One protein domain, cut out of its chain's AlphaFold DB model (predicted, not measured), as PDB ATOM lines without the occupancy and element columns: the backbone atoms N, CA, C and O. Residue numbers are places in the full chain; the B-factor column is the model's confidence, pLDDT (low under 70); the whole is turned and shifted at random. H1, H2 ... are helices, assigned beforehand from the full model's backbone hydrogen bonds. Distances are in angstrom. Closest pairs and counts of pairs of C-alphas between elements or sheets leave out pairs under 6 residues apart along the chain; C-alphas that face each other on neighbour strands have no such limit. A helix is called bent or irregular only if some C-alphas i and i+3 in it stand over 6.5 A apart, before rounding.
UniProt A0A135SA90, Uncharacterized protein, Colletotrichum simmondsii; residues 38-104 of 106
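AT A GLANCE: This is residues 38 to 104 of the 106 residues of an uncharacterized protein of Colletotrichum simmondsii (UniProt A0A135SA90). The two long helices H3 and H4 run opposite ways with a gap between them; H1 packs steeply on H3, and the short H2 sits crosswise between the start of H3 and the end of H4. The printed part has 67 residues, all helix in class, with H1 to H4 in chain order and no named strand. It is compact, with a radius of gyration of the C-alphas of 11.4 A and spans of 31 by 28 by 17 A.

IN THESE COORDINATES: H1, residues 38 to 48, begins at C-alpha 38 (11.759, 31.059, -2.819) and measures 15.1 A. H2 is residues 60 to 65, 8.5 A. H3, residues 71 to 86, measures 20.4 A, with a kink of 34 degrees near residue 80; it is neither bent nor irregular, but only just: C-alphas 75 and 78 are 6.1 A apart. H4, residues 89 to 102, 19.9 A, ends at C-alpha 102 (5.338, 23.157, 11.562).

HOW THE PARTS SIT: H1 and H3 touch at a steep tilt of 52 degrees, opposite ways; their closest C-alphas, Cys 39 and Lys 86, are 5.8 A apart. H2 touches H3 only at the corner, C-alphas 63 and 71 being closest at 5.8 A. H4 is close to H3 but not clearly touching, C-alphas 83 and 92 being closest at 7.3 A. Every O i to N i+4 pair is within hydrogen-bond range in H1, H2 and H4, and 9 of 12 in H3.

THE WHOLE: The printed part has no cut; the link from H1 to H2 is long. Residues 67 to 78 have pLDDT under 70.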
ATOM      1  N   GLU A  38      12.496  30.299  -1.795       93.06
ATOM      2  CA  GLU A  38      11.759  31.059  -2.819       93.06
ATOM      3  C   GLU A  38      11.112  30.150  -3.877       93.06
ATOM      4  O   GLU A  38       9.941  30.320  -4.207       93.06
ATOM      5  N   CYS A  39      11.813  29.099  -4.320       90.38
ATOM      6  CA  CYS A  39      11.277  28.126  -5.276       90.38
ATOM      7  C   CYS A  39       9.998  27.421  -4.772       90.38
ATOM      8  O   CYS A  39       9.125  27.079  -5.568       90.38
ATOM      9  N   TRP A  40       9.863  27.231  -3.455       88.31
ATOM     10  CA  TRP A  40       8.663  26.682  -2.821       88.31
ATOM     11  C   TRP A  40       7.558  27.724  -2.714       88.31
ATOM     12  O   TRP A  40       6.403  27.413  -3.000       88.31
ATOM     13  N   GLN A  41       7.905  28.959  -2.341       89.81
ATOM     14  CA  GLN A  41       6.951  30.064  -2.281       89.81
ATOM     15  C   GLN A  41       6.311  30.315  -3.651       89.81
ATOM     16  O   GLN A  41       5.089  30.418  -3.743       89.81
ATOM     17  N   GLU A  42       7.102  30.331  -4.724       89.12
ATOM     18  CA  GLU A  42       6.592  30.448  -6.094       89.12
ATOM     19  C   GLU A  42       5.612  29.325  -6.446       89.12
ATOM     20  O   GLU A  42       4.531  29.593  -6.968       89.12
ATOM     21  N   CYS A  43       5.973  28.071  -6.151       86.75
ATOM     22  CA  CYS A  43       5.114  26.919  -6.415       86.75
ATOM     23  C   CYS A  43       3.798  26.997  -5.635       86.75
ATOM     24  O   CYS A  43       2.734  26.787  -6.207       86.75
ATOM     25  N   LEU A  44       3.856  27.368  -4.354       84.50
ATOM     26  CA  LEU A  44       2.671  27.588  -3.527       84.50
ATOM     27  C   LEU A  44       1.748  28.643  -4.129       84.50
ATOM     28  O   LEU A  44       0.549  28.408  -4.218       84.50
ATOM     29  N   GLN A  45       2.283  29.783  -4.575       85.88
ATOM     30  CA  GLN A  45       1.456  30.828  -5.182       85.88
ATOM     31  C   GLN A  45       0.908  30.427  -6.555       85.88
ATOM     32  O   GLN A  45      -0.217  30.800  -6.888       85.88
ATOM     33  N   LEU A  46       1.668  29.666  -7.349       83.75
ATOM     34  CA  LEU A  46       1.197  29.147  -8.632       83.75
ATOM     35  C   LEU A  46      -0.022  28.247  -8.428       83.75
ATOM     36  O   LEU A  46      -1.063  28.455  -9.053       83.75
ATOM     37  N   GLU A  47       0.098  27.283  -7.525       78.19
ATOM     38  CA  GLU A  47      -0.970  26.340  -7.232       78.19
ATOM     39  C   GLU A  47      -2.163  27.052  -6.579       78.19
ATOM     40  O   GLU A  47      -3.311  26.749  -6.906       78.19
ATOM     41  N   ASN A  48      -1.926  28.045  -5.713       81.06
ATOM     42  CA  ASN A  48      -2.966  28.809  -5.007       81.06
ATOM     43  C   ASN A  48      -4.000  29.455  -5.947       81.06
ATOM     44  O   ASN A  48      -5.146  29.683  -5.567       81.06
ATOM     45  N   ASN A  49      -3.601  29.753  -7.185       75.81
ATOM     46  CA  ASN A  49      -4.503  30.290  -8.204       75.81
ATOM     47  C   ASN A  49      -5.420  29.226  -8.832       75.81
ATOM     48  O   ASN A  49      -6.411  29.580  -9.466       75.81
ATOM     49  N   HIS A  50      -5.092  27.943  -8.679       75.06
ATOM     50  CA  HIS A  50      -5.784  26.820  -9.310       75.06
ATOM     51  C   HIS A  50      -6.713  26.080  -8.346       75.06
ATOM     52  O   HIS A  50      -7.737  25.550  -8.777       75.06
ATOM     53  N   TYR A  51      -6.384  26.061  -7.052       70.38
ATOM     54  CA  TYR A  51      -7.088  25.246  -6.067       70.38
ATOM     55  C   TYR A  51      -7.473  26.063  -4.828       70.38
ATOM     56  O   TYR A  51      -6.606  26.684  -4.215       70.38
ATOM     57  N   PRO A  52      -8.759  26.077  -4.428       74.19
ATOM     58  CA  PRO A  52      -9.144  26.579  -3.118       74.19
ATOM     59  C   PRO A  52      -8.724  25.593  -2.010       74.19
ATOM     60  O   PRO A  52      -8.646  24.391  -2.271       74.19
ATOM     61  N   PRO A  53      -8.561  26.062  -0.758       79.12
ATOM     62  CA  PRO A  53      -8.686  27.447  -0.297       79.12
ATOM     63  C   PRO A  53      -7.419  28.283  -0.550       79.12
ATOM     64  O   PRO A  53      -6.350  27.756  -0.827       79.12
ATOM     65  N   ASN A  54      -7.537  29.612  -0.412       85.69
ATOM     66  CA  ASN A  54      -6.391  30.508  -0.578       85.69
ATOM     67  C   ASN A  54      -5.341  30.247   0.515       85.69
ATOM     68  O   ASN A  54      -5.571  30.612   1.668       85.69
ATOM     69  N   ILE A  55      -4.187  29.687   0.148       83.94
ATOM     70  CA  ILE A  55      -3.118  29.274   1.065       83.94
ATOM     71  C   ILE A  55      -2.606  30.423   1.940       83.94
ATOM     72  O   ILE A  55      -2.262  30.214   3.098       83.94
ATOM     73  N   ASN A  56      -2.657  31.664   1.445       87.06
ATOM     74  CA  ASN A  56      -2.256  32.854   2.203       87.06
ATOM     75  C   ASN A  56      -3.234  33.205   3.341       87.06
ATOM     76  O   ASN A  56      -2.967  34.106   4.133       87.06
ATOM     77  N   LYS A  57      -4.393  32.542   3.397       88.31
ATOM     78  CA  LYS A  57      -5.415  32.698   4.441       88.31
ATOM     79  C   LYS A  57      -5.579  31.446   5.300       88.31
ATOM     80  O   LYS A  57      -6.329  31.481   6.271       88.31
ATOM     81  N   VAL A  58      -4.911  30.355   4.934       87.50
ATOM     82  CA  VAL A  58      -4.908  29.117   5.707       87.50
ATOM     83  C   VAL A  58      -4.027  29.318   6.941       87.50
ATOM     84  O   VAL A  58      -2.975  29.960   6.878       87.50
ATOM     85  N   ASN A  59      -4.480  28.794   8.077       90.56
ATOM     86  CA  ASN A  59      -3.697  28.777   9.307       90.56
ATOM     87  C   ASN A  59      -2.974  27.431   9.488       90.56
ATOM     88  O   ASN A  59      -3.306  26.443   8.835       90.56
ATOM     89  N   VAL A  60      -1.986  27.401  10.381       91.00
ATOM     90  CA  VAL A  60      -1.158  26.212  10.644       91.00
ATOM     91  C   VAL A  60      -1.995  24.992  11.026       91.00
ATOM     92  O   VAL A  60      -1.785  23.923  10.459       91.00
ATOM     93  N   HIS A  61      -2.952  25.144  11.943       90.75
ATOM     94  CA  HIS A  61      -3.848  24.057  12.338       90.75
ATOM     95  C   HIS A  61      -4.553  23.439  11.120       90.75
ATOM     96  O   HIS A  61      -4.387  22.252  10.857       90.75
ATOM     97  N   ASP A  62      -5.275  24.240  10.337       87.06
ATOM     98  CA  ASP A  62      -6.088  23.726   9.229       87.06
ATOM     99  C   ASP A  62      -5.228  23.098   8.123       87.06
ATOM    100  O   ASP A  62      -5.605  22.085   7.536       87.06
ATOM    101  N   PHE A  63      -4.039  23.655   7.878       86.94
ATOM    102  CA  PHE A  63      -3.074  23.093   6.934       86.94
ATOM    103  C   PHE A  63      -2.556  21.714   7.360       86.94
ATOM    104  O   PHE A  63      -2.429  20.816   6.531       86.94
ATOM    105  N   CYS A  64      -2.245  21.547   8.646       85.69
ATOM    106  CA  CYS A  64      -1.617  20.337   9.168       85.69
ATOM    107  C   CYS A  64      -2.617  19.221   9.486       85.69
ATOM    108  O   CYS A  64      -2.296  18.045   9.298       85.69
ATOM    109  N   VAL A  65      -3.808  19.573   9.979       85.25
ATOM    110  CA  VAL A  65      -4.888  18.610  10.246       85.25
ATOM    111  C   VAL A  65      -5.483  18.088   8.941       85.25
ATOM    112  O   VAL A  65      -5.822  16.912   8.868       85.25
ATOM    113  N   ASP A  66      -5.523  18.930   7.904       74.62
ATOM    114  CA  ASP A  66      -6.022  18.579   6.573       74.62
ATOM    115  C   ASP A  66      -7.461  18.038   6.570       74.62
ATOM    116  O   ASP A  66      -7.762  17.014   5.953       74.62
ATOM    117  N   ASP A  67      -8.369  18.715   7.275       64.12
ATOM    118  CA  ASP A  67      -9.769  18.294   7.312       64.12
ATOM    119  C   ASP A  67     -10.541  18.837   6.097       64.12
ATOM    120  O   ASP A  67     -10.695  20.047   5.910       64.12
ATOM    121  N   GLY A  68     -10.994  17.930   5.231       56.12
ATOM    122  CA  GLY A  68     -11.949  18.190   4.145       56.12
ATOM    123  C   GLY A  68     -11.459  18.998   2.935       56.12
ATOM    124  O   GLY A  68     -12.096  18.929   1.883       56.12
ATOM    125  N   TYR A  69     -10.346  19.731   3.035       63.69
ATOM    126  CA  TYR A  69      -9.820  20.574   1.947       63.69
ATOM    127  C   TYR A  69      -8.610  19.991   1.205       63.69
ATOM    128  O   TYR A  69      -8.180  20.579   0.215       63.69
ATOM    129  N   HIS A  70      -8.082  18.840   1.638       68.88
ATOM    130  CA  HIS A  70      -6.956  18.148   0.992       68.88
ATOM    131  C   HIS A  70      -5.709  19.041   0.792       68.88
ATOM    132  O   HIS A  70      -4.924  18.848  -0.135       68.88
ATOM    133  N   LEU A  71      -5.510  20.021   1.674       69.31
ATOM    134  CA  LEU A  71      -4.377  20.939   1.735       69.31
ATOM    135  C   LEU A  71      -3.048  20.214   1.906       69.31
ATOM    136  O   LEU A  71      -2.049  20.572   1.277       69.31
ATOM    137  N   ARG A  72      -3.030  19.159   2.719       65.12
ATOM    138  CA  ARG A  72      -1.822  18.361   2.896       65.12
ATOM    139  C   ARG A  72      -1.582  17.493   1.670       65.12
ATOM    140  O   ARG A  72      -0.458  17.479   1.174       65.12
ATOM    141  N   TRP A  73      -2.611  16.867   1.097       62.78
ATOM    142  CA  TRP A  73      -2.491  16.193  -0.207       62.78
ATOM    143  C   TRP A  73      -1.925  17.130  -1.286       62.78
ATOM    144  O   TRP A  73      -0.992  16.769  -2.003       62.78
ATOM    145  N   TRP A  74      -2.413  18.365  -1.341       65.00
ATOM    146  CA  TRP A  74      -1.927  19.397  -2.247       65.00
ATOM    147  C   TRP A  74      -0.452  19.728  -2.002       65.00
ATOM    148  O   TRP A  74       0.351  19.755  -2.938       65.00
ATOM    149  N   SER A  75      -0.061  19.854  -0.732       64.69
ATOM    150  CA  SER A  75       1.334  20.070  -0.353       64.69
ATOM    151  C   SER A  75       2.262  18.887  -0.667       64.69
ATOM    152  O   SER A  75       3.448  19.081  -0.912       64.69
ATOM    153  N   PHE A  76       1.740  17.661  -0.706       64.56
ATOM    154  CA  PHE A  76       2.530  16.468  -1.016       64.56
ATOM    155  C   PHE A  76       2.581  16.138  -2.505       64.56
ATOM    156  O   PHE A  76       3.547  15.518  -2.939       64.56
ATOM    157  N   HIS A  77       1.578  16.531  -3.290       65.19
ATOM    158  CA  HIS A  77       1.485  16.154  -4.700       65.19
ATOM    159  C   HIS A  77       1.695  17.337  -5.643       65.19
ATOM    160  O   HIS A  77       2.622  17.298  -6.451       65.19
ATOM    161  N   ALA A  78       0.900  18.400  -5.518       63.62
ATOM    162  CA  ALA A  78       1.003  19.559  -6.404       63.62
ATOM    163  C   ALA A  78       2.341  20.292  -6.200       63.62
ATOM    164  O   ALA A  78       3.088  20.544  -7.150       63.62
ATOM    165  N   LEU A  79       2.727  20.505  -4.937       71.00
ATOM    166  CA  LEU A  79       4.028  21.097  -4.625       71.00
ATOM    167  C   LEU A  79       5.188  20.165  -4.955       71.00
ATOM    168  O   LEU A  79       6.201  20.649  -5.448       71.00
ATOM    169  N   ALA A  80       5.076  18.850  -4.751       71.69
ATOM    170  CA  ALA A  80       6.165  17.935  -5.102       71.69
ATOM    171  C   ALA A  80       6.458  17.948  -6.607       71.69
ATOM    172  O   ALA A  80       7.621  17.984  -7.004       71.69
ATOM    173  N   THR A  81       5.424  17.981  -7.453       78.00
ATOM    174  CA  THR A  81       5.604  18.090  -8.904       78.00
ATOM    175  C   THR A  81       6.222  19.429  -9.304       78.00
ATOM    176  O   THR A  81       7.190  19.437 -10.062       78.00
ATOM    177  N   CYS A  82       5.724  20.552  -8.775       83.12
ATOM    178  CA  CYS A  82       6.274  21.868  -9.108       83.12
ATOM    179  C   CYS A  82       7.727  22.027  -8.621       83.12
ATOM    180  O   CYS A  82       8.615  22.454  -9.365       83.12
ATOM    181  N   THR A  83       7.997  21.627  -7.379       82.75
ATOM    182  CA  THR A  83       9.303  21.819  -6.738       82.75
ATOM    183  C   THR A  83      10.366  20.871  -7.286       82.75
ATOM    184  O   THR A  83      11.527  21.264  -7.335       82.75
ATOM    185  N   ALA A  84      10.005  19.691  -7.805       81.31
ATOM    186  CA  ALA A  84      10.957  18.790  -8.462       81.31
ATOM    187  C   ALA A  84      11.657  19.423  -9.682       81.31
ATOM    188  O   ALA A  84      12.792  19.061  -9.989       81.31
ATOM    189  N   GLY A  85      10.999  20.364 -10.370       81.38
ATOM    190  CA  GLY A  85      11.570  21.092 -11.509       81.38
ATOM    191  C   GLY A  85      12.200  22.446 -11.164       81.38
ATOM    192  O   GLY A  85      12.960  22.976 -11.971       81.38
ATOM    193  N   LYS A  86      11.884  23.019  -9.994       86.38
ATOM    194  CA  LYS A  86      12.280  24.390  -9.606       86.38
ATOM    195  C   LYS A  86      13.249  24.466  -8.431       86.38
ATOM    196  O   LYS A  86      13.991  25.436  -8.324       86.38
ATOM    197  N   CYS A  87      13.235  23.478  -7.546       88.69
ATOM    198  CA  CYS A  87      14.048  23.459  -6.340       88.69
ATOM    199  C   CYS A  87      15.207  22.481  -6.481       88.69
ATOM    200  O   CYS A  87      15.068  21.385  -7.024       88.69
ATOM    201  N   ASN A  88      16.359  22.848  -5.923       90.44
ATOM    202  CA  ASN A  88      17.446  21.897  -5.753       90.44
ATOM    203  C   ASN A  88      17.168  20.953  -4.562       90.44
ATOM    204  O   ASN A  88      16.256  21.160  -3.754       90.44
ATOM    205  N   ARG A  89      17.981  19.898  -4.436       86.94
ATOM    206  CA  ARG A  89      17.816  18.875  -3.391       86.94
ATOM    207  C   ARG A  89      17.843  19.452  -1.971       86.94
ATOM    208  O   ARG A  89      17.090  18.989  -1.122       86.94
ATOM    209  N   GLU A  90      18.712  20.420  -1.706       90.62
ATOM    210  CA  GLU A  90      18.866  21.021  -0.377       90.62
ATOM    211  C   GLU A  90      17.616  21.810   0.020       90.62
ATOM    212  O   GLU A  90      17.072  21.600   1.103       90.62
ATOM    213  N   GLN A  91      17.089  22.617  -0.902       88.81
ATOM    214  CA  GLN A  91      15.837  23.355  -0.724       88.81
ATOM    215  C   GLN A  91      14.641  22.411  -0.526       88.81
ATOM    216  O   GLN A  91      13.764  22.682   0.297       88.81
ATOM    217  N   GLY A  92      14.618  21.275  -1.231       83.81
ATOM    218  CA  GLY A  92      13.619  20.224  -1.019       83.81
ATOM    219  C   GLY A  92      13.671  19.641   0.397       83.81
ATOM    220  O   GLY A  92      12.642  19.534   1.060       83.81
ATOM    221  N   ILE A  93      14.873  19.333   0.898       86.38
ATOM    222  CA  ILE A  93      15.072  18.823   2.265       86.38
ATOM    223  C   ILE A  93      14.684  19.875   3.311       86.38
ATOM    224  O   ILE A  93      14.027  19.537   4.294       86.38
ATOM    225  N   GLN A  94      15.070  21.138   3.119       88.62
ATOM    226  CA  GLN A  94      14.707  22.235   4.020       88.62
ATOM    227  C   GLN A  94      13.187  22.375   4.143       88.62
ATOM    228  O   GLN A  94      12.665  22.473   5.248       88.62
ATOM    229  N   SER A  95      12.479  22.333   3.020       85.75
ATOM    230  CA  SER A  95      11.023  22.506   2.992       85.75
ATOM    231  C   SER A  95      10.289  21.316   3.600       85.75
ATOM    232  O   SER A  95       9.298  21.483   4.305       85.75
ATOM    233  N   GLN A  96      10.820  20.108   3.397       83.31
ATOM    234  CA  GLN A  96      10.314  18.921   4.072       83.31
ATOM    235  C   GLN A  96      10.476  19.039   5.594       83.31
ATOM    236  O   GLN A  96       9.520  18.780   6.319       83.31
ATOM    237  N   LYS A  97      11.644  19.476   6.087       87.88
ATOM    238  CA  LYS A  97      11.856  19.728   7.524       87.88
ATOM    239  C   LYS A  97      10.900  20.784   8.068       87.88
ATOM    240  O   LYS A  97      10.293  20.558   9.104       87.88
ATOM    241  N   TRP A  98      10.720  21.882   7.335       89.81
ATOM    242  CA  TRP A  98       9.771  22.929   7.702       89.81
ATOM    243  C   TRP A  98       8.355  22.375   7.896       89.81
ATOM    244  O   TRP A  98       7.742  22.640   8.924       89.81
ATOM    245  N   LEU A  99       7.860  21.543   6.971       86.19
ATOM    246  CA  LEU A  99       6.540  20.911   7.088       86.19
ATOM    247  C   LEU A  99       6.438  20.034   8.345       86.19
ATOM    248  O   LEU A  99       5.463  20.106   9.091       86.19
ATOM    249  N   PHE A 100       7.459  19.210   8.565       86.50
ATOM    250  CA  PHE A 100       7.551  18.299   9.700       86.50
ATOM    251  C   PHE A 100       7.546  19.038  11.048       86.50
ATOM    252  O   PHE A 100       6.796  18.667  11.956       86.50
ATOM    253  N   ASP A 101       8.321  20.118  11.153       89.69
ATOM    254  CA  ASP A 101       8.406  20.961  12.347       89.69
ATOM    255  C   ASP A 101       7.105  21.745  12.572       89.69
ATOM    256  O   ASP A 101       6.553  21.729  13.676       89.69
ATOM    257  N   LEU A 102       6.570  22.370  11.517       89.31
ATOM    258  CA  LEU A 102       5.338  23.157  11.562       89.31
ATOM    259  C   LEU A 102       4.151  22.324  12.052       89.31
ATOM    260  O   LEU A 102       3.385  22.762  12.913       89.31
ATOM    261  N   CYS A 103       4.018  21.111  11.518       86.81
ATOM    262  CA  CYS A 103       2.922  20.208  11.836       86.81
ATOM    263  C   CYS A 103       3.213  19.284  13.020       86.81
ATOM    264  O   CYS A 103       2.411  18.394  13.294       86.81
ATOM    265  N   LYS A 104       4.330  19.472  13.740       88.69
ATOM    266  CA  LYS A 104       4.732  18.633  14.886       88.69
ATOM    267  C   LYS A 104       4.635  17.130  14.578       88.69
ATOM    268  O   LYS A 104       4.131  16.338  15.377       88.69
TER     269      LYS A 104